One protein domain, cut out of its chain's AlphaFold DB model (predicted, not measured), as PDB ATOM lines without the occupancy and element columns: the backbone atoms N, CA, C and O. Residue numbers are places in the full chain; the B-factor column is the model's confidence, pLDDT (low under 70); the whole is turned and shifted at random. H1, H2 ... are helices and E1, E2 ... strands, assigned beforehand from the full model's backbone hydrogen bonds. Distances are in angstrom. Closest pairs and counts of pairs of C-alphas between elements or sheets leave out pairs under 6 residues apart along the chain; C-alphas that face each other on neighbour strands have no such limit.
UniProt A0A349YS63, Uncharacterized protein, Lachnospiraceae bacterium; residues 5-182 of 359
ATOM      1  N   PHE A   5     -30.195   5.576  28.380       97.12
ATOM      2  CA  PHE A   5     -29.748   6.822  28.989       97.12
ATOM      3  C   PHE A   5     -29.002   7.723  28.006       97.12
ATOM      4  O   PHE A   5     -28.376   7.271  27.044       97.12
ATOM      5  N   THR A   6     -29.076   9.022  28.272       97.81
ATOM      6  CA  THR A   6     -28.249  10.062  27.666       97.81
ATOM      7  C   THR A   6     -27.530  10.812  28.772       97.81
ATOM      8  O   THR A   6     -28.164  11.324  29.693       97.81
ATOM      9  N   PHE A   7     -26.217  10.920  28.648       98.31
ATOM     10  CA  PHE A   7     -25.358  11.661  29.555       98.31
ATOM     11  C   PHE A   7     -24.587  12.737  28.794       98.31
ATOM     12  O   PHE A   7     -24.163  12.513  27.661       98.31
ATOM     13  N   VAL A   8     -24.386  13.887  29.423       97.81
ATOM     14  CA  VAL A   8     -23.463  14.930  28.972       97.81
ATOM     15  C   VAL A   8     -22.650  15.383  30.179       97.81
ATOM     16  O   VAL A   8     -23.230  15.814  31.174       97.81
ATOM     17  N   GLY A   9     -21.325  15.274  30.092       96.31
ATOM     18  CA  GLY A   9     -20.413  15.652  31.173       96.31
ATOM     19  C   GLY A   9     -18.999  15.108  30.967       96.31
ATOM     20  O   GLY A   9     -18.631  14.707  29.867       96.31
ATOM     21  N   LYS A  10     -18.180  15.089  32.018       95.88
ATOM     22  CA  LYS A  10     -16.788  14.607  31.963       95.88
ATOM     23  C   LYS A  10     -16.691  13.127  32.333       95.88
ATOM     24  O   LYS A  10     -17.391  12.665  33.232       95.88
ATOM     25  N   LEU A  11     -15.777  12.405  31.684       96.00
ATOM     26  CA  LEU A  11     -15.466  11.004  31.980       96.00
ATOM     27  C   LEU A  11     -14.080  10.904  32.617       96.00
ATOM     28  O   LEU A  11     -13.137  11.537  32.147       96.00
ATOM     29  N   LYS A  12     -13.942  10.133  33.699       93.12
ATOM     30  CA  LYS A  12     -12.677  10.003  34.441       93.12
ATOM     31  C   LYS A  12     -12.447   8.581  34.922       93.12
ATOM     32  O   LYS A  12     -13.370   7.930  35.414       93.12
ATOM     33  N   ALA A  13     -11.195   8.135  34.869       92.62
ATOM     34  CA  ALA A  13     -10.784   6.869  35.467       92.62
ATOM     35  C   ALA A  13     -11.167   6.811  36.957       92.62
ATOM     36  O   ALA A  13     -11.136   7.822  37.672       92.62
ATOM     37  N   ILE A  14     -11.530   5.622  37.439       90.69
ATOM     38  CA  ILE A  14     -11.666   5.387  38.876       90.69
ATOM     39  C   ILE A  14     -10.288   5.044  39.433       90.69
ATOM     40  O   ILE A  14      -9.560   4.244  38.856       90.69
ATOM     41  N   LYS A  15      -9.932   5.675  40.555       87.06
ATOM     42  CA  LYS A  15      -8.742   5.303  41.317       87.06
ATOM     43  C   LYS A  15      -8.978   3.938  41.951       87.06
ATOM     44  O   LYS A  15      -9.960   3.770  42.674       87.06
ATOM     45  N   ASP A  16      -8.074   3.008  41.685       87.62
ATOM     46  CA  ASP A  16      -8.149   1.669  42.251       87.62
ATOM     47  C   ASP A  16      -8.023   1.697  43.780       87.62
ATOM     48  O   ASP A  16      -7.321   2.516  44.375       87.62
ATOM     49  N   SER A  17      -8.727   0.766  44.408       84.56
ATOM     50  CA  SER A  17      -8.670   0.451  45.830       84.56
ATOM     51  C   SER A  17      -8.800  -1.061  46.007       84.56
ATOM     52  O   SER A  17      -9.163  -1.773  45.070       84.56
ATOM     53  N   GLU A  18      -8.571  -1.568  47.218       76.31
ATOM     54  CA  GLU A  18      -8.726  -3.003  47.508       76.31
ATOM     55  C   GLU A  18     -10.134  -3.533  47.189       76.31
ATOM     56  O   GLU A  18     -10.282  -4.669  46.747       76.31
ATOM     57  N   LYS A  19     -11.171  -2.703  47.375       75.88
ATOM     58  CA  LYS A  19     -12.579  -3.081  47.162       75.88
ATOM     59  C   LYS A  19     -13.111  -2.727  45.775       75.88
ATOM     60  O   LYS A  19     -14.188  -3.186  45.402       75.88
ATOM     61  N   PHE A  20     -12.407  -1.878  45.029       77.69
ATOM     62  CA  PHE A  20     -12.900  -1.354  43.762       77.69
ATOM     63  C   PHE A  20     -11.763  -1.180  42.764       77.69
ATOM     64  O   PHE A  20     -10.869  -0.366  42.987       77.69
ATOM     65  N   LYS A  21     -11.851  -1.889  41.639       86.50
ATOM     66  CA  LYS A  21     -10.953  -1.735  40.494       86.50
ATOM     67  C   LYS A  21     -11.694  -1.093  39.326       86.50
ATOM     68  O   LYS A  21     -12.807  -1.508  38.996       86.50
ATOM     69  N   GLY A  22     -11.086  -0.077  38.719       89.56
ATOM     70  CA  GLY A  22     -11.590   0.575  37.511       89.56
ATOM     71  C   GLY A  22     -11.427  -0.295  36.265       89.56
ATOM     72  O   GLY A  22     -12.239  -0.216  35.354       89.56
ATOM     73  N   TYR A  23     -10.423  -1.171  36.236       93.88
ATOM     74  CA  TYR A  23     -10.237  -2.156  35.174       93.88
ATOM     75  C   TYR A  23      -9.888  -3.514  35.778       93.88
ATOM     76  O   TYR A  23      -8.971  -3.628  36.592       93.88
ATOM     77  N   GLU A  24     -10.612  -4.551  35.376       93.19
ATOM     78  CA  GLU A  24     -10.416  -5.910  35.867       93.19
ATOM     79  C   GLU A  24     -10.526  -6.914  34.720       93.19
ATOM     80  O   GLU A  24     -11.451  -6.848  33.912       93.19
ATOM     81  N   VAL A  25      -9.590  -7.862  34.683       93.75
ATOM     82  CA  VAL A  25      -9.651  -9.047  33.826       93.75
ATOM     83  C   VAL A  25      -9.754 -10.256  34.740       93.75
ATOM     84  O   VAL A  25      -8.876 -10.492  35.571       93.75
ATOM     85  N   ARG A  26     -10.834 -11.020  34.588       93.88
ATOM     86  CA  ARG A  26     -11.078 -12.258  35.321       93.88
ATOM     87  C   ARG A  26     -11.103 -13.418  34.339       93.88
ATOM     88  O   ARG A  26     -12.032 -13.537  33.548       93.88
ATOM     89  N   ALA A  27     -10.085 -14.265  34.405       93.62
ATOM     90  CA  ALA A  27     -10.038 -15.515  33.661       93.62
ATOM     91  C   ALA A  27     -10.568 -16.668  34.522       93.62
ATOM     92  O   ALA A  27     -10.291 -16.736  35.721       93.62
ATOM     93  N   PHE A  28     -11.320 -17.566  33.897       92.56
ATOM     94  CA  PHE A  28     -11.856 -18.783  34.493       92.56
ATOM     95  C   PHE A  28     -11.091 -19.998  33.963       92.56
ATOM     96  O   PHE A  28     -10.545 -19.962  32.859       92.56
ATOM     97  N   ASP A  29     -11.081 -21.097  34.720       90.94
ATOM     98  CA  ASP A  29     -10.360 -22.319  34.327       90.94
ATOM     99  C   ASP A  29     -10.899 -22.951  33.032       90.94
ATOM    100  O   ASP A  29     -10.175 -23.673  32.352       90.94
ATOM    101  N   SER A  30     -12.132 -22.618  32.633       91.25
ATOM    102  CA  SER A  30     -12.699 -23.003  31.336       91.25
ATOM    103  C   SER A  30     -11.968 -22.377  30.139       91.25
ATOM    104  O   SER A  30     -12.094 -22.872  29.021       91.25
ATOM    105  N   GLY A  31     -11.213 -21.292  30.342       91.56
ATOM    106  CA  GLY A  31     -10.692 -20.427  29.279       91.56
ATOM    107  C   GLY A  31     -11.636 -19.277  28.917       91.56
ATOM    108  O   GLY A  31     -11.334 -18.496  28.014       91.56
ATOM    109  N   TRP A  32     -12.775 -19.154  29.604       94.38
ATOM    110  CA  TRP A  32     -13.607 -17.958  29.532       94.38
ATOM    111  C   TRP A  32     -12.909 -16.801  30.248       94.38
ATOM    112  O   TRP A  32     -12.303 -16.980  31.306       94.38
ATOM    113  N   VAL A  33     -13.004 -15.607  29.683       96.25
ATOM    114  CA  VAL A  33     -12.429 -14.381  30.224       96.25
ATOM    115  C   VAL A  33     -13.511 -13.318  30.262       96.25
ATOM    116  O   VAL A  33     -14.242 -13.114  29.296       96.25
ATOM    117  N   GLN A  34     -13.588 -12.611  31.383       95.25
ATOM    118  CA  GLN A  34     -14.430 -11.442  31.547       95.25
ATOM    119  C   GLN A  34     -13.554 -10.216  31.801       95.25
ATOM    120  O   GLN A  34     -12.830 -10.156  32.793       95.25
ATOM    121  N   THR A  35     -13.644  -9.225  30.920       95.62
ATOM    122  CA  THR A  35     -13.071  -7.894  31.138       95.62
ATOM    123  C   THR A  35     -14.158  -6.946  31.618       95.62
ATOM    124  O   THR A  35     -15.276  -6.952  31.107       95.62
ATOM    125  N   ASN A  36     -13.833  -6.123  32.606       95.19
ATOM    126  CA  ASN A  36     -14.741  -5.170  33.215       95.19
ATOM    127  C   ASN A  36     -14.057  -3.804  33.320       95.19
ATOM    128  O   ASN A  36     -13.025  -3.681  33.978       95.19
ATOM    129  N   LEU A  37     -14.640  -2.789  32.689       97.00
ATOM    130  CA  LEU A  37     -14.200  -1.403  32.777       97.00
ATOM    131  C   LEU A  37     -15.263  -0.582  33.506       97.00
ATOM    132  O   LEU A  37     -16.396  -0.480  33.042       97.00
ATOM    133  N   LYS A  38     -14.881   0.035  34.623       96.44
ATOM    134  CA  LYS A  38     -15.689   0.976  35.396       96.44
ATOM    135  C   LYS A  38     -15.020   2.342  35.431       96.44
ATOM    136  O   LYS A  38     -13.832   2.459  35.729       96.44
ATOM    137  N   PHE A  39     -15.794   3.393  35.197       95.69
ATOM    138  CA  PHE A  39     -15.291   4.762  35.224       95.69
ATOM    139  C   PHE A  39     -16.347   5.746  35.720       95.69
ATOM    140  O   PHE A  39     -17.544   5.460  35.713       95.69
ATOM    141  N   ASN A  40     -15.892   6.901  36.198       94.31
ATOM    142  CA  ASN A  40     -16.777   7.952  36.677       94.31
ATOM    143  C   ASN A  40     -17.269   8.798  35.510       94.31
ATOM    144  O   ASN A  40     -16.477   9.202  34.658       94.31
ATOM    145  N   ALA A  41     -18.544   9.145  35.561       95.25
ATOM    146  CA  ALA A  41     -19.169  10.148  34.724       95.25
ATOM    147  C   ALA A  41     -19.669  11.276  35.636       95.25
ATOM    148  O   ALA A  41     -20.423  11.021  36.573       95.25
ATOM    149  N   THR A  42     -19.200  12.504  35.426       93.88
ATOM    150  CA  THR A  42     -19.547  13.665  36.261       93.88
ATOM    151  C   THR A  42     -20.192  14.764  35.429       93.88
ATOM    152  O   THR A  42     -19.594  15.197  34.443       93.88
ATOM    153  N   ASN A  43     -21.361  15.237  35.848       91.38
ATOM    154  CA  ASN A  43     -22.124  16.315  35.217       91.38
ATOM    155  C   ASN A  43     -22.624  17.277  36.305       91.38
ATOM    156  O   ASN A  43     -23.418  16.901  37.171       91.38
ATOM    157  N   GLY A  44     -22.123  18.512  36.304       85.06
ATOM    158  CA  GLY A  44     -22.283  19.431  37.433       85.06
ATOM    159  C   GLY A  44     -21.862  18.788  38.764       85.06
ATOM    160  O   GLY A  44     -20.737  18.309  38.905       85.06
ATOM    161  N   ASN A  45     -22.790  18.743  39.726       82.56
ATOM    162  CA  ASN A  45     -22.581  18.136  41.049       82.56
ATOM    163  C   ASN A  45     -22.919  16.639  41.110       82.56
ATOM    164  O   ASN A  45     -22.792  16.030  42.174       82.56
ATOM    165  N   ASN A  46     -23.367  16.048  40.001       88.50
ATOM    166  CA  ASN A  46     -23.709  14.636  39.940       88.50
ATOM    167  C   ASN A  46     -22.492  13.799  39.560       88.50
ATOM    168  O   ASN A  46     -21.634  14.211  38.769       88.50
ATOM    169  N   ARG A  47     -22.425  12.595  40.121       90.88
ATOM    170  CA  ARG A  47     -21.416  11.599  39.783       90.88
ATOM    171  C   ARG A  47     -22.069  10.237  39.666       90.88
ATOM    172  O   ARG A  47     -22.564   9.713  40.650       90.88
ATOM    173  N   HIS A  48     -21.933   9.635  38.496       93.81
ATOM    174  CA  HIS A  48     -22.402   8.294  38.188       93.81
ATOM    175  C   HIS A  48     -21.215   7.370  37.902       93.81
ATOM    176  O   HIS A  48     -20.115   7.823  37.565       93.81
ATOM    177  N   VAL A  49     -21.436   6.062  38.018       94.00
ATOM    178  CA  VAL A  49     -20.468   5.041  37.603       94.00
ATOM    179  C   VAL A  49     -20.996   4.348  36.360       94.00
ATOM    180  O   VAL A  49     -22.086   3.782  36.371       94.00
ATOM    181  N   PHE A  50     -20.212   4.400  35.290       97.19
ATOM    182  CA  PHE A  50     -20.473   3.658  34.065       97.19
ATOM    183  C   PHE A  50     -19.681   2.359  34.080       97.19
ATOM    184  O   PHE A  50     -18.572   2.312  34.620       97.19
ATOM    185  N   GLN A  51     -20.254   1.311  33.494       96.50
ATOM    186  CA  GLN A  51     -19.657  -0.011  33.438       96.50
ATOM    187  C   GLN A  51     -19.807  -0.612  32.042       96.50
ATOM    188  O   GLN A  51     -20.899  -0.642  31.490       96.50
ATOM    189  N   ILE A  52     -18.717  -1.145  31.497       96.81
ATOM    190  CA  ILE A  52     -18.723  -1.937  30.267       96.81
ATOM    191  C   ILE A  52     -18.096  -3.291  30.597       96.81
ATOM    192  O   ILE A  52     -17.022  -3.353  31.201       96.81
ATOM    193  N   LYS A  53     -18.774  -4.378  30.228       95.50
ATOM    194  CA  LYS A  53     -18.291  -5.752  30.408       95.50
ATOM    195  C   LYS A  53     -18.109  -6.400  29.042       95.50
ATOM    196  O   LYS A  53     -18.962  -6.242  28.180       95.50
ATOM    197  N   ALA A  54     -17.040  -7.165  28.881       95.62
ATOM    198  CA  ALA A  54     -16.803  -8.004  27.713       95.62
ATOM    199  C   ALA A  54     -16.532  -9.435  28.176       95.62
ATOM    200  O   ALA A  54     -15.693  -9.639  29.053       95.62
ATOM    201  N   GLY A  55     -17.229 -10.408  27.596       95.00
ATOM    202  CA  GLY A  55     -16.984 -11.833  27.810       95.00
ATOM    203  C   GLY A  55     -16.470 -12.477  26.528       95.00
ATOM    204  O   GLY A  55     -17.029 -12.228  25.463       95.00
ATOM    205  N   TYR A  56     -15.395 -13.257  26.609       96.31
ATOM    206  CA  TYR A  56     -14.780 -13.896  25.445       96.31
ATOM    207  C   TYR A  56     -13.944 -15.114  25.835       96.31
ATOM    208  O   TYR A  56     -13.569 -15.288  26.992       96.31
ATOM    209  N   TRP A  57     -13.618 -15.957  24.857       96.38
ATOM    210  CA  TRP A  57     -12.647 -17.031  25.053       96.38
ATOM    211  C   TRP A  57     -11.240 -16.456  24.947       96.38
ATOM    212  O   TRP A  57     -10.940 -15.736  23.998       96.38
ATOM    213  N   GLY A  58     -10.359 -16.767  25.892       95.06
ATOM    214  CA  GLY A  58      -9.047 -16.134  25.956       95.06
ATOM    215  C   GLY A  58      -8.073 -16.800  26.915       95.06
ATOM    216  O   GLY A  58      -8.279 -17.929  27.359       95.06
ATOM    217  N   ASP A  59      -6.984 -16.094  27.212       90.56
ATOM    218  CA  ASP A  59      -5.976 -16.518  28.182       90.56
ATOM    219  C   ASP A  59      -6.041 -15.721  29.499       90.56
ATOM    220  O   ASP A  59      -6.794 -14.758  29.657       90.56
ATOM    221  N   LYS A  60      -5.207 -16.116  30.470       87.50
ATOM    222  CA  LYS A  60      -5.128 -15.462  31.789       87.50
ATOM    223  C   LYS A  60      -4.628 -14.013  31.740       87.50
ATOM    224  O   LYS A  60      -4.816 -13.290  32.713       87.50
ATOM    225  N   ASN A  61      -4.014 -13.591  30.635       86.75
ATOM    226  CA  ASN A  61      -3.530 -12.227  30.434       86.75
ATOM    227  C   ASN A  61      -4.592 -11.328  29.782       86.75
ATOM    228  O   ASN A  61      -4.370 -10.128  29.626       86.75
ATOM    229  N   GLY A  62      -5.748 -11.889  29.417       85.31
ATOM    230  CA  GLY A  62      -6.820 -11.169  28.744       85.31
ATOM    231  C   GLY A  62      -6.674 -11.112  27.228       85.31
ATOM    232  O   GLY A  62      -7.418 -10.356  26.604       85.31
ATOM    233  N   ASN A  63      -5.776 -11.903  26.631       91.75
ATOM    234  CA  ASN A  63      -5.689 -12.025  25.179       91.75
ATOM    235  C   ASN A  63      -6.861 -12.855  24.651       91.75
ATOM    236  O   ASN A  63      -7.253 -13.850  25.266       91.75
ATOM    237  N   VAL A  64      -7.412 -12.453  23.510       95.19
ATOM    238  CA  VAL A  64      -8.541 -13.141  22.879       95.19
ATOM    239  C   VAL A  64      -8.046 -14.388  22.147       95.19
ATOM    240  O   VAL A  64      -7.046 -14.359  21.436       95.19
ATOM    241  N   ASN A  65      -8.767 -15.497  22.295       95.38
ATOM    242  CA  ASN A  65      -8.619 -16.669  21.447       95.38
ATOM    243  C   ASN A  65      -9.502 -16.484  20.208       95.38
ATOM    244  O   ASN A  65     -10.719 -16.673  20.272       95.38
ATOM    245  N   GLU A  66      -8.881 -16.112  19.092       93.75
ATOM    246  CA  GLU A  66      -9.575 -15.752  17.850       93.75
ATOM    247  C   GLU A  66     -10.384 -16.909  17.249       93.75
ATOM    248  O   GLU A  66     -11.460 -16.690  16.701       93.75
ATOM    249  N   GLY A  67      -9.899 -18.148  17.391       93.38
ATOM    250  CA  GLY A  67     -10.556 -19.335  16.835       93.38
ATOM    251  C   GLY A  67     -11.770 -19.814  17.635       93.38
ATOM    252  O   GLY A  67     -12.590 -20.562  17.110       93.38
ATOM    253  N   LYS A  68     -11.895 -19.404  18.905       93.75
ATOM    254  CA  LYS A  68     -13.033 -19.764  19.773       93.75
ATOM    255  C   LYS A  68     -14.008 -18.614  19.997       93.75
ATOM    256  O   LYS A  68     -15.187 -18.854  20.249       93.75
ATOM    257  N   THR A  69     -13.525 -17.377  19.958       95.56
ATOM    258  CA  THR A  69     -14.357 -16.203  20.223       95.56
ATOM    259  C   THR A  69     -15.259 -15.912  19.038       95.56
ATOM    260  O   THR A  69     -14.828 -15.860  17.888       95.56
ATOM    261  N   VAL A  70     -16.536 -15.715  19.336       95.31
ATOM    262  CA  VAL A  70     -17.572 -15.397  18.357       95.31
ATOM    263  C   VAL A  70     -18.424 -14.268  18.906       95.31
ATOM    264  O   VAL A  70     -18.627 -14.159  20.116       95.31
ATOM    265  N   ILE A  71     -18.908 -13.420  18.011       95.31
ATOM    266  CA  ILE A  71     -19.677 -12.223  18.334       95.31
ATOM    267  C   ILE A  71     -21.098 -12.443  17.833       95.31
ATOM    268  O   ILE A  71     -21.302 -12.836  16.687       95.31
ATOM    269  N   TYR A  72     -22.091 -12.190  18.681       93.06
ATOM    270  CA  TYR A  72     -23.495 -12.282  18.288       93.06
ATOM    271  C   TYR A  72     -24.080 -10.888  18.120       93.06
ATOM    272  O   TYR A  72     -24.456 -10.259  19.109       93.06
ATOM    273  N   ALA A  73     -24.211 -10.437  16.874       92.25
ATOM    274  CA  ALA A  73     -24.692  -9.098  16.561       92.25
ATOM    275  C   ALA A  73     -26.019  -9.127  15.779       92.25
ATOM    276  O   ALA A  73     -26.264 -10.052  15.000       92.25
ATOM    277  N   PRO A  74     -26.893  -8.123  15.964       92.25
ATOM    278  CA  PRO A  74     -28.092  -7.955  15.150       92.25
ATOM    279  C   PRO A  74     -27.719  -7.456  13.747       92.25
ATOM    280  O   PRO A  74     -27.379  -6.283  13.574       92.25
ATOM    281  N   VAL A  75     -27.811  -8.335  12.752       91.00
ATOM    282  CA  VAL A  75     -27.553  -8.045  11.335       91.00
ATOM    283  C   VAL A  75     -28.879  -7.817  10.626       91.00
ATOM    284  O   VAL A  75     -29.810  -8.610  10.783       91.00
ATOM    285  N   THR A  76     -28.981  -6.730   9.863       85.31
ATOM    286  CA  THR A  76     -30.177  -6.436   9.067       85.31
ATOM    287  C   THR A  76     -29.955  -6.899   7.641       85.31
ATOM    288  O   THR A  76     -29.042  -6.436   6.964       85.31
ATOM    289  N   ASN A  77     -30.813  -7.799   7.175       81.19
ATOM    290  CA  ASN A  77     -30.834  -8.197   5.779       81.19
ATOM    291  C   ASN A  77     -31.490  -7.077   4.949       81.19
ATOM    292  O   ASN A  77     -32.624  -6.680   5.226       81.19
ATOM    293  N   GLU A  78     -30.766  -6.556   3.957       76.44
ATOM    294  CA  GLU A  78     -31.202  -5.402   3.159       76.44
ATOM    295  C   GLU A  78     -32.427  -5.697   2.284       76.44
ATOM    296  O   GLU A  78     -33.265  -4.818   2.113       76.44
ATOM    297  N   GLU A  79     -32.572  -6.928   1.787       80.00
ATOM    298  CA  GLU A  79     -33.685  -7.326   0.913       80.00
ATOM    299  C   GLU A  79     -34.992  -7.520   1.688       80.00
ATOM    300  O   GLU A  79     -36.071  -7.150   1.229       80.00
ATOM    301  N   THR A  80     -34.909  -8.120   2.875       81.06
ATOM    302  CA  THR A  80     -36.087  -8.468   3.689       81.06
ATOM    303  C   THR A  80     -36.421  -7.418   4.744       81.06
ATOM    304  O   THR A  80     -37.475  -7.505   5.376       81.06
ATOM    305  N   HIS A  81     -35.516  -6.463   4.980       79.19
ATOM    306  CA  HIS A  81     -35.554  -5.505   6.089       79.19
ATOM    307  C   HIS A  81     -35.741  -6.155   7.473       79.19
ATOM    308  O   HIS A  81     -36.173  -5.500   8.424       79.19
ATOM    309  N   ARG A  82     -35.416  -7.449   7.609       84.25
ATOM    310  CA  ARG A  82     -35.488  -8.182   8.876       84.25
ATOM    311  C   ARG A  82     -34.130  -8.200   9.557       84.25
ATOM    312  O   ARG A  82     -33.100  -8.400   8.917       84.25
ATOM    313  N   THR A  83     -34.148  -8.030  10.874       85.50
ATOM    314  CA  THR A  83     -32.955  -8.097  11.718       85.50
ATOM    315  C   THR A  83     -32.914  -9.431  12.449       85.50
ATOM    316  O   THR A  83     -33.865  -9.789  13.143       85.50
ATOM    317  N   THR A  84     -31.805 -10.154  12.320       89.12
ATOM    318  CA  THR A  84     -31.566 -11.433  12.999       89.12
ATOM    319  C   THR A  84     -30.273 -11.382  13.796       89.12
ATOM    320  O   THR A  84     -29.336 -10.668  13.443       89.12
ATOM    321  N   ARG A  85     -30.211 -12.144  14.890       90.56
ATOM    322  CA  ARG A  85     -28.982 -12.283  15.673       90.56
ATOM    323  C   ARG A  85     -28.062 -13.278  14.969       90.56
ATOM    324  O   ARG A  85     -28.369 -14.462  14.921       90.56
ATOM    325  N   THR A  86     -26.954 -12.784  14.433       92.31
ATOM    326  CA  THR A  86     -26.026 -13.555  13.603       92.31
ATOM    327  C   THR A  86     -24.710 -13.765  14.336       92.31
ATOM    328  O   THR A  86     -24.213 -12.859  15.008       92.31
ATOM    329  N   LYS A  87     -24.154 -14.970  14.205       95.31
ATOM    330  CA  LYS A  87     -22.823 -15.331  14.696       95.31
ATOM    331  C   LYS A  87     -21.764 -14.811  13.719       95.31
ATOM    332  O   LYS A  87     -21.807 -15.148  12.542       95.31
ATOM    333  N   ILE A  88     -20.827 -14.019  14.218       95.25
ATOM    334  CA  ILE A  88     -19.714 -13.414  13.479       95.25
ATOM    335  C   ILE A  88     -18.415 -13.952  14.082       95.25
ATOM    336  O   ILE A  88     -18.273 -13.993  15.309       95.25
ATOM    337  N   ALA A  89     -17.477 -14.403  13.248       96.12
ATOM    338  CA  ALA A  89     -16.174 -14.844  13.735       96.12
ATOM    339  C   ALA A  89     -15.369 -13.641  14.245       96.12
ATOM    340  O   ALA A  89     -15.429 -12.556  13.671       96.12
ATOM    341  N   TYR A  90     -14.590 -13.821  15.315       96.31
ATOM    342  CA  TYR A  90     -13.794 -12.728  15.888       96.31
ATOM    343  C   TYR A  90     -12.834 -12.080  14.876       96.31
ATOM    344  O   TYR A  90     -12.602 -10.871  14.925       96.31
ATOM    345  N   VAL A  91     -12.295 -12.869  13.947       96.56
ATOM    346  CA  VAL A  91     -11.378 -12.392  12.900       96.56
ATOM    347  C   VAL A  91     -12.037 -11.410  11.927       96.56
ATOM    348  O   VAL A  91     -11.359 -10.523  11.420       96.56
ATOM    349  N   ASP A  92     -13.357 -11.492  11.742       96.50
ATOM    350  CA  ASP A  92     -14.110 -10.645  10.807       96.50
ATOM    351  C   ASP A  92     -14.673  -9.379  11.480       96.50
ATOM    352  O   ASP A  92     -15.401  -8.603  10.861       96.50
ATOM    353  N   ARG A  93     -14.385  -9.156  12.769       95.88
ATOM    354  CA  ARG A  93     -15.058  -8.113  13.566       95.88
ATOM    355  C   ARG A  93     -14.778  -6.679  13.105       95.88
ATOM    356  O   ARG A  93     -15.561  -5.781  13.405       95.88
ATOM    357  N   GLU A  94     -13.655  -6.479  12.422       95.25
ATOM    358  CA  GLU A  94     -13.212  -5.191  11.880       95.25
ATOM    359  C   GLU A  94     -13.494  -5.072  10.371       95.25
ATOM    360  O   GLU A  94     -13.238  -4.020   9.787       95.25
ATOM    361  N   ASP A  95     -14.033  -6.118   9.730       95.69
ATOM    362  CA  ASP A  95     -14.362  -6.083   8.305       95.69
ATOM    363  C   ASP A  95     -15.465  -5.047   8.032       95.69
ATOM    364  O   ASP A  95     -16.529  -5.038   8.659       95.69
ATOM    365  N   GLU A  96     -15.226  -4.156   7.067       93.94
ATOM    366  CA  GLU A  96     -16.154  -3.068   6.767       93.94
ATOM    367  C   GLU A  96     -17.533  -3.547   6.301       93.94
ATOM    368  O   GLU A  96     -18.531  -2.879   6.575       93.94
ATOM    369  N   ASN A  97     -17.612  -4.658   5.564       93.38
ATOM    370  CA  ASN A  97     -18.880  -5.194   5.071       93.38
ATOM    371  C   ASN A  97     -19.667  -5.816   6.221       93.38
ATOM    372  O   ASN A  97     -20.875  -5.586   6.337       93.38
ATOM    373  N   VAL A  98     -18.978  -6.526   7.118       93.31
ATOM    374  CA  VAL A  98     -19.574  -7.035   8.358       93.31
ATOM    375  C   VAL A  98     -20.112  -5.877   9.185       93.31
ATOM    376  O   VAL A  98     -21.299  -5.870   9.516       93.31
ATOM    377  N   LEU A  99     -19.299  -4.849   9.439       93.69
ATOM    378  CA  LEU A  99     -19.740  -3.663  10.165       93.69
ATOM    379  C   LEU A  99     -20.947  -3.015   9.477       93.69
ATOM    380  O   LEU A  99     -21.943  -2.764  10.147       93.69
ATOM    381  N   LYS A 100     -20.932  -2.782   8.159       92.69
ATOM    382  CA  LYS A 100     -22.075  -2.189   7.428       92.69
ATOM    383  C   LYS A 100     -23.367  -3.001   7.582       92.69
ATOM    384  O   LYS A 100     -24.427  -2.396   7.724       92.69
ATOM    385  N   SER A 101     -23.275  -4.331   7.629       90.94
ATOM    386  CA  SER A 101     -24.434  -5.223   7.790       90.94
ATOM    387  C   SER A 101     -25.041  -5.212   9.204       90.94
ATOM    388  O   SER A 101     -26.241  -5.448   9.387       90.94
ATOM    389  N   VAL A 102     -24.228  -4.922  10.226       93.12
ATOM    390  CA  VAL A 102     -24.690  -4.872  11.616       93.12
ATOM    391  C   VAL A 102     -25.516  -3.608  11.847       93.12
ATOM    392  O   VAL A 102     -25.127  -2.487  11.511       93.12
ATOM    393  N   SER A 103     -26.680  -3.776  12.470       90.62
ATOM    394  CA  SER A 103     -27.575  -2.666  12.782       90.62
ATOM    395  C   SER A 103     -26.916  -1.650  13.727       90.62
ATOM    396  O   SER A 103     -26.180  -1.997  14.650       90.62
ATOM    397  N   LYS A 104     -27.245  -0.362  13.561       87.56
ATOM    398  CA  LYS A 104     -26.691   0.737  14.381       87.56
ATOM    399  C   LYS A 104     -26.973   0.616  15.885       87.56
ATOM    400  O   LYS A 104     -26.339   1.321  16.671       87.56
ATOM    401  N   GLY A 105     -27.977  -0.171  16.278       85.38
ATOM    402  CA  GLY A 105     -28.301  -0.441  17.681       85.38
ATOM    403  C   GLY A 105     -27.365  -1.470  18.315       85.38
ATOM    404  O   GLY A 105     -27.055  -1.352  19.491       85.38
ATOM    405  N   GLY A 106     -26.855  -2.422  17.528       88.75
ATOM    406  CA  GLY A 106     -25.935  -3.462  17.998       88.75
ATOM    407  C   GLY A 106     -24.460  -3.071  17.998       88.75
ATOM    408  O   GLY A 106     -23.620  -3.922  18.265       88.75
ATOM    409  N   LYS A 107     -24.140  -1.819  17.660       94.81
ATOM    410  CA  LYS A 107     -22.767  -1.317  17.595       94.81
ATOM    411  C   LYS A 107     -22.434  -0.436  18.782       94.81
ATOM    412  O   LYS A 107     -23.254   0.384  19.209       94.81
ATOM    413  N   TYR A 108     -21.178  -0.514  19.189       97.56
ATOM    414  CA  TYR A 108     -20.533   0.500  20.000       97.56
ATOM    415  C   TYR A 108     -19.886   1.546  19.095       97.56
ATOM    416  O   TYR A 108     -19.395   1.221  18.014       97.56
ATOM    417  N   ILE A 109     -19.903   2.808  19.513       97.62
ATOM    418  CA  ILE A 109     -19.349   3.916  18.727       97.62
ATOM    419  C   ILE A 109     -18.468   4.777  19.621       97.62
ATOM    420  O   ILE A 109     -18.897   5.214  20.689       97.62
ATOM    421  N   LEU A 110     -17.260   5.062  19.145       97.12
ATOM    422  CA  LEU A 110     -16.384   6.080  19.707       97.12
ATOM    423  C   LEU A 110     -16.124   7.135  18.631       97.12
ATOM    424  O   LEU A 110     -15.493   6.843  17.618       97.12
ATOM    425  N   ASP A 111     -16.623   8.349  18.844       95.88
ATOM    426  CA  ASP A 111     -16.452   9.476  17.930       95.88
ATOM    427  C   ASP A 111     -15.737  10.630  18.635       95.88
ATOM    428  O   ASP A 111     -16.331  11.444  19.346       95.88
ATOM    429  N   LEU A 112     -14.426  10.668  18.431       93.38
ATOM    430  CA  LEU A 112     -13.505  11.689  18.923       93.38
ATOM    431  C   LEU A 112     -13.006  12.581  17.781       93.38
ATOM    432  O   LEU A 112     -11.890  13.106  17.850       93.38
ATOM    433  N   ARG A 113     -13.782  12.700  16.695       91.88
ATOM    434  CA  ARG A 113     -13.381  13.508  15.545       91.88
ATOM    435  C   ARG A 113     -13.299  14.982  15.903       91.88
ATOM    436  O   ARG A 113     -14.230  15.557  16.458       91.88
ATOM    437  N   THR A 114     -12.202  15.597  15.492       85.88
ATOM    438  CA  THR A 114     -12.001  17.048  15.470       85.88
ATOM    439  C   THR A 114     -11.499  17.440  14.082       85.88
ATOM    440  O   THR A 114     -11.172  16.564  13.278       85.88
ATOM    441  N   GLU A 115     -11.404  18.737  13.784       83.25
ATOM    442  CA  GLU A 115     -10.781  19.198  12.532       83.25
ATOM    443  C   GLU A 115      -9.341  18.672  12.381       83.25
ATOM    444  O   GLU A 115      -8.920  18.304  11.287       83.25
ATOM    445  N   GLU A 116      -8.615  18.549  13.496       81.94
ATOM    446  CA  GLU A 116      -7.243  18.031  13.553       81.94
ATOM    447  C   GLU A 116      -7.163  16.492  13.575       81.94
ATOM    448  O   GLU A 116      -6.113  15.919  13.288       81.94
ATOM    449  N   ASN A 117      -8.262  15.805  13.907       81.38
ATOM    450  CA  ASN A 117      -8.341  14.345  13.982       81.38
ATOM    451  C   ASN A 117      -9.593  13.808  13.262       81.38
ATOM    452  O   ASN A 117     -10.506  13.276  13.904       81.38
ATOM    453  N   PRO A 118      -9.661  13.891  11.923       82.56
ATOM    454  CA  PRO A 118     -10.822  13.418  11.167       82.56
ATOM    455  C   PRO A 118     -11.013  11.892  11.240       82.56
ATOM    456  O   PRO A 118     -12.119  11.402  11.019       82.56
ATOM    457  N   ALA A 119      -9.962  11.141  11.595       84.19
ATOM    458  CA  ALA A 119      -9.984   9.687  11.764       84.19
ATOM    459  C   ALA A 119     -10.476   9.228  13.152       84.19
ATOM    460  O   ALA A 119     -10.480   8.035  13.440       84.19
ATOM    461  N   GLY A 120     -10.908  10.147  14.026       88.06
ATOM    462  CA  GLY A 120     -11.364   9.840  15.386       88.06
ATOM    463  C   GLY A 120     -12.676   9.051  15.497       88.06
ATOM    464  O   GLY A 120     -13.200   8.942  16.600       88.06
ATOM    465  N   TYR A 121     -13.226   8.537  14.394       93.81
ATOM    466  CA  TYR A 121     -14.463   7.756  14.374       93.81
ATOM    467  C   TYR A 121     -14.164   6.269  14.253       93.81
ATOM    468  O   TYR A 121     -13.520   5.845  13.295       93.81
ATOM    469  N   LYS A 122     -14.690   5.480  15.187       95.19
ATOM    470  CA  LYS A 122     -14.616   4.021  15.150       95.19
ATOM    471  C   LYS A 122     -15.934   3.388  15.581       95.19
ATOM    472  O   LYS A 122     -16.603   3.863  16.503       95.19
ATOM    473  N   GLU A 123     -16.271   2.291  14.916       96.38
ATOM    474  CA  GLU A 123     -17.395   1.420  15.250       96.38
ATOM    475  C   GLU A 123     -16.863   0.072  15.719       96.38
ATOM    476  O   GLU A 123     -15.880  -0.426  15.178       96.38
ATOM    477  N   TYR A 124     -17.544  -0.529  16.687       97.44
ATOM    478  CA  TYR A 124     -17.191  -1.843  17.204       97.44
ATOM    479  C   TYR A 124     -18.436  -2.699  17.330       97.44
ATOM    480  O   TYR A 124     -19.512  -2.217  17.686       97.44
ATOM    481  N   ILE A 125     -18.262  -3.991  17.099       96.62
ATOM    482  CA  ILE A 125     -19.265  -5.014  17.415       96.62
ATOM    483  C   ILE A 125     -18.799  -5.939  18.540       96.62
ATOM    484  O   ILE A 125     -19.569  -6.774  18.997       96.62
ATOM    485  N   PHE A 126     -17.559  -5.759  19.001       96.88
ATOM    486  CA  PHE A 126     -16.982  -6.481  20.120       96.88
ATOM    487  C   PHE A 126     -16.683  -5.527  21.276       96.88
ATOM    488  O   PHE A 126     -15.970  -4.533  21.123       96.88
ATOM    489  N   GLU A 127     -17.222  -5.838  22.451       96.25
ATOM    490  CA  GLU A 127     -17.159  -4.997  23.645       96.25
ATOM    491  C   GLU A 127     -15.729  -4.699  24.094       96.25
ATOM    492  O   GLU A 127     -15.449  -3.598  24.567       96.25
ATOM    493  N   LYS A 128     -14.822  -5.676  23.978       96.25
ATOM    494  CA  LYS A 128     -13.445  -5.536  24.465       96.25
ATOM    495  C   LYS A 128     -12.667  -4.491  23.668       96.25
ATOM    496  O   LYS A 128     -11.952  -3.707  24.283       96.25
ATOM    497  N   ASP A 129     -12.855  -4.437  22.350       97.12
ATOM    498  CA  ASP A 129     -12.193  -3.443  21.498       97.12
ATOM    499  C   ASP A 129     -12.660  -2.029  21.873       97.12
ATOM    500  O   ASP A 129     -11.855  -1.112  22.029       97.12
ATOM    501  N   PHE A 130     -13.964  -1.867  22.130       97.88
ATOM    502  CA  PHE A 130     -14.516  -0.608  22.625       97.88
ATOM    503  C   PHE A 130     -13.978  -0.243  24.019       97.88
ATOM    504  O   PHE A 130     -13.612   0.910  24.251       97.88
ATOM    505  N   ILE A 131     -13.888  -1.209  24.943       97.50
ATOM    506  CA  ILE A 131     -13.282  -1.022  26.272       97.50
ATOM    507  C   ILE A 131     -11.843  -0.515  26.153       97.50
ATOM    508  O   ILE A 131     -11.480   0.440  26.844       97.50
ATOM    509  N   ASP A 132     -11.032  -1.145  25.303       96.38
ATOM    510  CA  ASP A 132      -9.617  -0.814  25.153       96.38
ATOM    511  C   ASP A 132      -9.431   0.602  24.618       96.38
ATOM    512  O   ASP A 132      -8.646   1.374  25.178       96.38
ATOM    513  N   ASP A 133     -10.208   0.986  23.606       96.25
ATOM    514  CA  ASP A 133     -10.129   2.322  23.029       96.25
ATOM    515  C   ASP A 133     -10.691   3.398  23.973       96.25
ATOM    516  O   ASP A 133     -10.089   4.466  24.094       96.25
ATOM    517  N   VAL A 134     -11.767   3.132  24.724       96.94
ATOM    518  CA  VAL A 134     -12.253   4.056  25.769       96.94
ATOM    519  C   VAL A 134     -11.199   4.243  26.857       96.94
ATOM    520  O   VAL A 134     -10.884   5.374  27.239       96.94
ATOM    521  N   LYS A 135     -10.612   3.149  27.346       95.56
ATOM    522  CA  LYS A 135      -9.565   3.193  28.367       95.56
ATOM    523  C   LYS A 135      -8.365   4.010  27.885       95.56
ATOM    524  O   LYS A 135      -7.995   4.985  28.538       95.56
ATOM    525  N   LYS A 136      -7.825   3.672  26.716       94.81
ATOM    526  CA  LYS A 136      -6.633   4.298  26.138       94.81
ATOM    527  C   LYS A 136      -6.852   5.761  25.758       94.81
ATOM    528  O   LYS A 136      -6.019   6.612  26.063       94.81
ATOM    529  N   HIS A 137      -7.944   6.064  25.057       93.81
ATOM    530  CA  HIS A 137      -8.135   7.373  24.431       93.81
ATOM    531  C   HIS A 137      -8.868   8.383  25.308       93.81
ATOM    532  O   HIS A 137      -8.698   9.579  25.066       93.81
ATOM    533  N   ILE A 138      -9.625   7.930  26.313       94.31
ATOM    534  CA  ILE A 138     -10.366   8.798  27.238       94.31
ATOM    535  C   ILE A 138      -9.781   8.730  28.648       94.31
ATOM    536  O   ILE A 138      -9.408   9.757  29.207       94.31
ATOM    537  N   LEU A 139      -9.708   7.538  29.242       93.88
ATOM    538  CA  LEU A 139      -9.457   7.412  30.683       93.88
ATOM    539  C   LEU A 139      -7.979   7.587  31.063       93.88
ATOM    540  O   LEU A 139      -7.687   8.148  32.118       93.88
ATOM    541  N   GLU A 140      -7.060   7.128  30.215       92.75
ATOM    542  CA  GLU A 140      -5.605   7.236  30.410       92.75
ATOM    543  C   GLU A 140      -5.007   8.474  29.723       92.75
ATOM    544  O   GLU A 140      -3.880   8.883  30.010       92.75
ATOM    545  N   ASN A 141      -5.764   9.103  28.824       88.69
ATOM    546  CA  ASN A 141      -5.303  10.237  28.043       88.69
ATOM    547  C   ASN A 141      -5.532  11.560  28.786       88.69
ATOM    548  O   ASN A 141      -6.629  12.121  28.804       88.69
ATOM    549  N   THR A 142      -4.461  12.122  29.338       83.19
ATOM    550  CA  THR A 142      -4.512  13.390  30.082       83.19
ATOM    551  C   THR A 142      -4.969  14.580  29.238       83.19
ATOM    552  O   THR A 142      -5.542  15.520  29.791       83.19
ATOM    553  N   ARG A 143      -4.799  14.533  27.906       82.06
ATOM    554  CA  ARG A 143      -5.190  15.620  26.988       82.06
ATOM    555  C   ARG A 143      -6.699  15.816  26.886       82.06
ATOM    556  O   ARG A 143      -7.130  16.891  26.491       82.06
ATOM    557  N   VAL A 144      -7.493  14.802  27.232       80.75
ATOM    558  CA  VAL A 144      -8.963  14.862  27.161       80.75
ATOM    559  C   VAL A 144      -9.627  14.851  28.540       80.75
ATOM    560  O   VAL A 144     -10.838  14.703  28.649       80.75
ATOM    561  N   SER A 145      -8.851  15.050  29.608       73.62
ATOM    562  CA  SER A 145      -9.345  15.008  30.993       73.62
ATOM    563  C   SER A 145     -10.368  16.105  31.338       73.62
ATOM    564  O   SER A 145     -11.199  15.913  32.232       73.62
ATOM    565  N   ASP A 146     -10.338  17.226  30.612       82.69
ATOM    566  CA  ASP A 146     -11.291  18.336  30.741       82.69
ATOM    567  C   ASP A 146     -12.342  18.399  29.630       82.69
ATOM    568  O   ASP A 146     -13.233  19.250  29.673       82.69
ATOM    569  N   VAL A 147     -12.283  17.471  28.676       91.88
ATOM    570  CA  VAL A 147     -13.242  17.382  27.578       91.88
ATOM    571  C   VAL A 147     -14.581  16.854  28.095       91.88
ATOM    572  O   VAL A 147     -14.643  15.958  28.944       91.88
ATOM    573  N   ARG A 148     -15.670  17.426  27.576       95.44
ATOM    574  CA  ARG A 148     -17.033  16.950  27.823       95.44
ATOM    575  C   ARG A 148     -17.429  15.955  26.739       95.44
ATOM    576  O   ARG A 148     -17.142  16.143  25.559       95.44
ATOM    577  N   PHE A 149     -18.122  14.910  27.155       97.44
ATOM    578  CA  PHE A 149     -18.585  13.828  26.309       97.44
ATOM    579  C   PHE A 149     -20.099  13.739  26.364       97.44
ATOM    580  O   PHE A 149     -20.699  13.865  27.433       97.44
ATOM    581  N   LYS A 150     -20.697  13.461  25.211       98.12
ATOM    582  CA  LYS A 150     -22.081  13.027  25.099       98.12
ATOM    583  C   LYS A 150     -22.099  11.516  24.968       98.12
ATOM    584  O   LYS A 150     -21.531  10.959  24.030       98.12
ATOM    585  N   VAL A 151     -22.761  10.855  25.902       98.38
ATOM    586  CA  VAL A 151     -22.811   9.398  25.982       98.38
ATOM    587  C   VAL A 151     -24.246   8.929  25.843       98.38
ATOM    588  O   VAL A 151     -25.142   9.440  26.509       98.38
ATOM    589  N   PHE A 152     -24.454   7.931  24.993       98.12
ATOM    590  CA  PHE A 152     -25.696   7.177  24.919       98.12
ATOM    591  C   PHE A 152     -25.429   5.742  25.338       98.12
ATOM    592  O   PHE A 152     -24.399   5.161  24.981       98.12
ATOM    593  N   GLY A 153     -26.368   5.152  26.057       96.94
ATOM    594  CA  GLY A 153     -26.242   3.773  26.486       96.94
ATOM    595  C   GLY A 153     -27.539   3.202  27.015       96.94
ATOM    596  O   GLY A 153     -28.607   3.795  26.863       96.94
ATOM    597  N   GLU A 154     -27.413   2.047  27.643       95.25
ATOM    598  CA  GLU A 154     -28.517   1.273  28.196       95.25
ATOM    599  C   GLU A 154     -28.338   1.138  29.710       95.25
ATOM    600  O   GLU A 154     -27.219   1.162  30.225       95.25
ATOM    601  N   VAL A 155     -29.444   1.032  30.437       94.69
ATOM    602  CA  VAL A 155     -29.439   0.699  31.860       94.69
ATOM    603  C   VAL A 155     -29.702  -0.795  31.980       94.69
ATOM    604  O   VAL A 155     -30.814  -1.259  31.725       94.69
ATOM    605  N   GLU A 156     -28.680  -1.544  32.376       92.06
ATOM    606  CA  GLU A 156     -28.813  -2.960  32.699       92.06
ATOM    607  C   GLU A 156     -29.272  -3.106  34.146       92.06
ATOM    608  O   GLU A 156     -28.600  -2.646  35.074       92.06
ATOM    609  N   ILE A 157     -30.417  -3.759  34.337       90.62
ATOM    610  CA  ILE A 157     -30.890  -4.167  35.657       90.62
ATOM    611  C   ILE A 157     -30.447  -5.607  35.899       90.62
ATOM    612  O   ILE A 157     -30.565  -6.455  35.020       90.62
ATOM    613  N   SER A 158     -29.962  -5.872  37.105       86.25
ATOM    614  CA  SER A 158     -29.715  -7.223  37.610       86.25
ATOM    615  C   SER A 158     -30.309  -7.358  39.005       86.25
ATOM    616  O   SER A 158     -30.279  -6.397  39.776       86.25
ATOM    617  N   TYR A 159     -30.837  -8.533  39.327       85.25
ATOM    618  CA  TYR A 159     -31.431  -8.833  40.624       85.25
ATOM    619  C   TYR A 159     -30.574  -9.852  41.377       85.25
ATOM    620  O   TYR A 159     -29.989 -10.754  40.781       85.25
ATOM    621  N   ASN A 160     -30.434  -9.675  42.691       81.69
ATOM    622  CA  ASN A 160     -29.685 -10.595  43.542       81.69
ATOM    623  C   ASN A 160     -30.610 -11.241  44.570       81.69
ATOM    624  O   ASN A 160     -30.887 -10.644  45.614       81.69
ATOM    625  N   ASN A 161     -30.970 -12.495  44.307       79.75
ATOM    626  CA  ASN A 161     -31.888 -13.307  45.113       79.75
ATOM    627  C   ASN A 161     -31.492 -13.415  46.582       79.75
ATOM    628  O   ASN A 161     -32.353 -13.412  47.450       79.75
ATOM    629  N   ASN A 162     -30.189 -13.463  46.875       79.75
ATOM    630  CA  ASN A 162     -29.709 -13.615  48.249       79.75
ATOM    631  C   ASN A 162     -29.954 -12.359  49.089       79.75
ATOM    632  O   ASN A 162     -30.044 -12.433  50.308       79.75
ATOM    633  N   THR A 163     -29.994 -11.194  48.440       82.06
ATOM    634  CA  THR A 163     -30.129  -9.895  49.117       82.06
ATOM    635  C   THR A 163     -31.471  -9.216  48.868       82.06
ATOM    636  O   THR A 163     -31.780  -8.260  49.565       82.06
ATOM    637  N   GLY A 164     -32.234  -9.658  47.863       79.88
ATOM    638  CA  GLY A 164     -33.436  -8.974  47.382       79.88
ATOM    639  C   GLY A 164     -33.159  -7.641  46.672       79.88
ATOM    640  O   GLY A 164     -34.084  -6.878  46.413       79.88
ATOM    641  N   ASN A 165     -31.894  -7.330  46.363       85.00
ATOM    642  CA  ASN A 165     -31.507  -6.029  45.824       85.00
ATOM    643  C   ASN A 165     -31.451  -6.024  44.295       85.00
ATOM    644  O   ASN A 165     -30.866  -6.915  43.672       85.00
ATOM    645  N   PHE A 166     -31.970  -4.946  43.710       87.06
ATOM    646  CA  PHE A 166     -31.785  -4.606  42.304       87.06
ATOM    647  C   PHE A 166     -30.560  -3.705  42.128       87.06
ATOM    648  O   PHE A 166     -30.405  -2.695  42.814       87.06
ATOM    649  N   TYR A 167     -29.714  -4.029  41.156       87.56
ATOM    650  CA  TYR A 167     -28.569  -3.219  40.754       87.56
ATOM    651  C   TYR A 167     -28.795  -2.680  39.348       87.56
ATOM    652  O   TYR A 167     -29.116  -3.440  38.435       87.56
ATOM    653  N   LYS A 168     -28.582  -1.374  39.177       90.25
ATOM    654  CA  LYS A 168     -28.698  -0.667  37.899       90.25
ATOM    655  C   LYS A 168     -27.306  -0.254  37.438       90.25
ATOM    656  O   LYS A 168     -26.644   0.536  38.107       90.25
ATOM    657  N   ASN A 169     -26.866  -0.785  36.303       93.12
ATOM    658  CA  ASN A 169     -25.583  -0.452  35.699       93.12
ATOM    659  C   ASN A 169     -25.814   0.385  34.444       93.12
ATOM    660  O   ASN A 169     -26.545  -0.019  33.543       93.12
ATOM    661  N   PHE A 170     -25.169   1.544  34.368       96.38
ATOM    662  CA  PHE A 170     -25.151   2.350  33.153       96.38
ATOM    663  C   PHE A 170     -24.093   1.793  32.207       96.38
ATOM    664  O   PHE A 170     -22.904   1.839  32.529       96.38
ATOM    665  N   VAL A 171     -24.524   1.278  31.056       96.69
ATOM    666  CA  VAL A 171     -23.670   0.667  30.034       96.69
ATOM    667  C   VAL A 171     -23.573   1.580  28.811       96.69
ATOM    668  O   VAL A 171     -24.484   1.605  27.979       96.69
ATOM    669  N   PRO A 172     -22.484   2.359  28.674       97.81
ATOM    670  CA  PRO A 172     -22.230   3.168  27.490       97.81
ATOM    671  C   PRO A 172     -22.175   2.312  26.229       97.81
ATOM    672  O   PRO A 172     -21.443   1.327  26.167       97.81
ATOM    673  N   LYS A 173     -22.906   2.736  25.200       97.38
ATOM    674  CA  LYS A 173     -22.828   2.164  23.852       97.38
ATOM    675  C   LYS A 173     -22.155   3.130  22.885       97.38
ATOM    676  O   LYS A 173     -21.428   2.712  21.997       97.38
ATOM    677  N   LYS A 174     -22.387   4.436  23.033       98.12
ATOM    678  CA  LYS A 174     -21.897   5.448  22.090       98.12
ATOM    679  C   LYS A 174     -21.338   6.636  22.845       98.12
ATOM    680  O   LYS A 174     -22.028   7.176  23.704       98.12
ATOM    681  N   ILE A 175     -20.118   7.041  22.521       98.12
ATOM    682  CA  ILE A 175     -19.427   8.167  23.149       98.12
ATOM    683  C   ILE A 175     -18.997   9.137  22.055       98.12
ATOM    684  O   ILE A 175     -18.279   8.760  21.132       98.12
ATOM    685  N   TYR A 176     -19.437  10.383  22.185       97.25
ATOM    686  CA  TYR A 176     -19.129  11.494  21.291       97.25
ATOM    687  C   TYR A 176     -18.491  12.629  22.089       97.25
ATOM    688  O   TYR A 176     -18.746  12.762  23.289       97.25
ATOM    689  N   LEU A 177     -17.744  13.503  21.422       95.38
ATOM    690  CA  LEU A 177     -17.459  14.831  21.966       95.38
ATOM    691  C   LEU A 177     -18.773  15.611  22.131       95.38
ATOM    692  O   LEU A 177     -19.589  15.665  21.207       95.38
ATOM    693  N   ALA A 178     -18.996  16.181  23.315       95.75
ATOM    694  CA  ALA A 178     -20.138  17.059  23.546       95.75
ATOM    695  C   ALA A 178     -19.902  18.410  22.866       95.75
ATOM    696  O   ALA A 178     -18.772  18.896  22.807       95.75
ATOM    697  N   LYS A 179     -20.976  19.040  22.388       92.06
ATOM    698  CA  LYS A 179     -20.898  20.425  21.901       92.06
ATOM    699  C   LYS A 179     -20.917  21.391  23.082       92.06
ATOM    700  O   LYS A 179     -21.570  21.120  24.087       92.06
ATOM    701  N   ASP A 180     -20.315  22.565  22.916       88.19
ATOM    702  CA  ASP A 180     -20.319  23.606  23.956       88.19
ATOM    703  C   ASP A 180     -21.736  24.053  24.349       88.19
ATOM    704  O   ASP A 180     -21.977  24.409  25.498       88.19
ATOM    705  N   SER A 181     -22.688  23.984  23.412       91.38
ATOM    706  CA  SER A 181     -24.095  24.326  23.641       91.38
ATOM    707  C   SER A 181     -24.913  23.240  24.345       91.38
ATOM    708  O   SER A 181     -26.065  23.488  24.692       91.38
ATOM    709  N   GLU A 182     -24.379  22.030  24.523       91.81
ATOM    710  CA  GLU A 182     -25.096  20.967  25.225       91.81
ATOM    711  C   GLU A 182     -24.953  21.150  26.734       91.81
ATOM    712  O   GLU A 182     -23.846  21.291  27.252       91.81
TER     713      GLU A 182
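Overview. This is residues 5 to 182 of the 359 residues of an uncharacterized protein of Lachnospiraceae bacterium (UniProt A0A349YS63). A twisted sheet of eight strands curls round one helix, H2, while a small separate hairpin, E5 and E6, sits with the short helix H1 at one end of the domain. The tip of the long hairpin E9 and E10 sticks out at residues 160 to 165. The printed part has 178 residues, in the order E1 E2 E3 E4 E5 E6 H1 E7 E8 H2 E9 E10, and is mostly strand. The large sheet is branched and mixed, and the small one antiparallel. The whole is compact, with a radius of gyration of the C-alphas of 17.2 A and spans of 47 by 46 by 32 A.

Along the chain. Find C-alpha 5 at (-29.748, 6.822, 28.989), where E1 begins; it runs to residue 13 and bends by 84 degrees at residue 9. E2 is residues 23 to 27, E3 residues 32 to 43, 35.8 A long, and E4 residues 46 to 57, 36.7 A. Next come E5, residues 70 to 76, E6, residues 83 to 89, H1, residues 96 to 101, E7, residues 108 to 111, and E8, residues 121 to 124. H2 starts at C-alpha 127, (-17.159, -4.997, 23.645), and reaches residue 139 after 16.2 A. E9, residues 148 to 160, spans 34.1 A; E10, residues 165 to 177, spans 34.7 A and ends at (-17.459, 14.831, 21.966).

Arrangement. Look first at E1, antiparallel to E9 on one side, N 7 to O 151 at 2.8 A, and to E3 on the other, N 10 to O 42 at 2.8 A. E2, E3 and E4 form a meander, each strand the antiparallel neighbour of the one before, with N 24 to O 36 at 2.9 A and N 35 to O 54 at 2.8 A. E9 and E10 form a hairpin, N 156 to O 169 at 2.9 A; E10 is parallel to E7, N 109 to O 173 at 2.9 A, and E7 forms a hairpin with E8, N 110 to O 122 at 3.0 A. The closest C-alphas of E4 and E10, Phe 50 and Phe 170, are 4.9 A apart. H2 is on this sheet; its closest C-alpha pair with E4, Ala 54 and Glu 127, is at 5.1 A. In the hairpin E5 and E6, N 71 to O 88 is 2.8 A. The closest C-alphas of E5 and H1, Val 75 and Ser 101, are 5.5 A apart. In H1 and H2 every O i to N i+4 pair is within hydrogen-bond range.

Size, cuts and confidence. The C-alphas of Glu 18 and Glu 79, the two farthest apart, are 53.0 A from each other. The printed part has no cut, and the link E4 to E5 is long, with 12 residues. The mean pLDDT of the printed part is 91.7, and no printed residue is under 70.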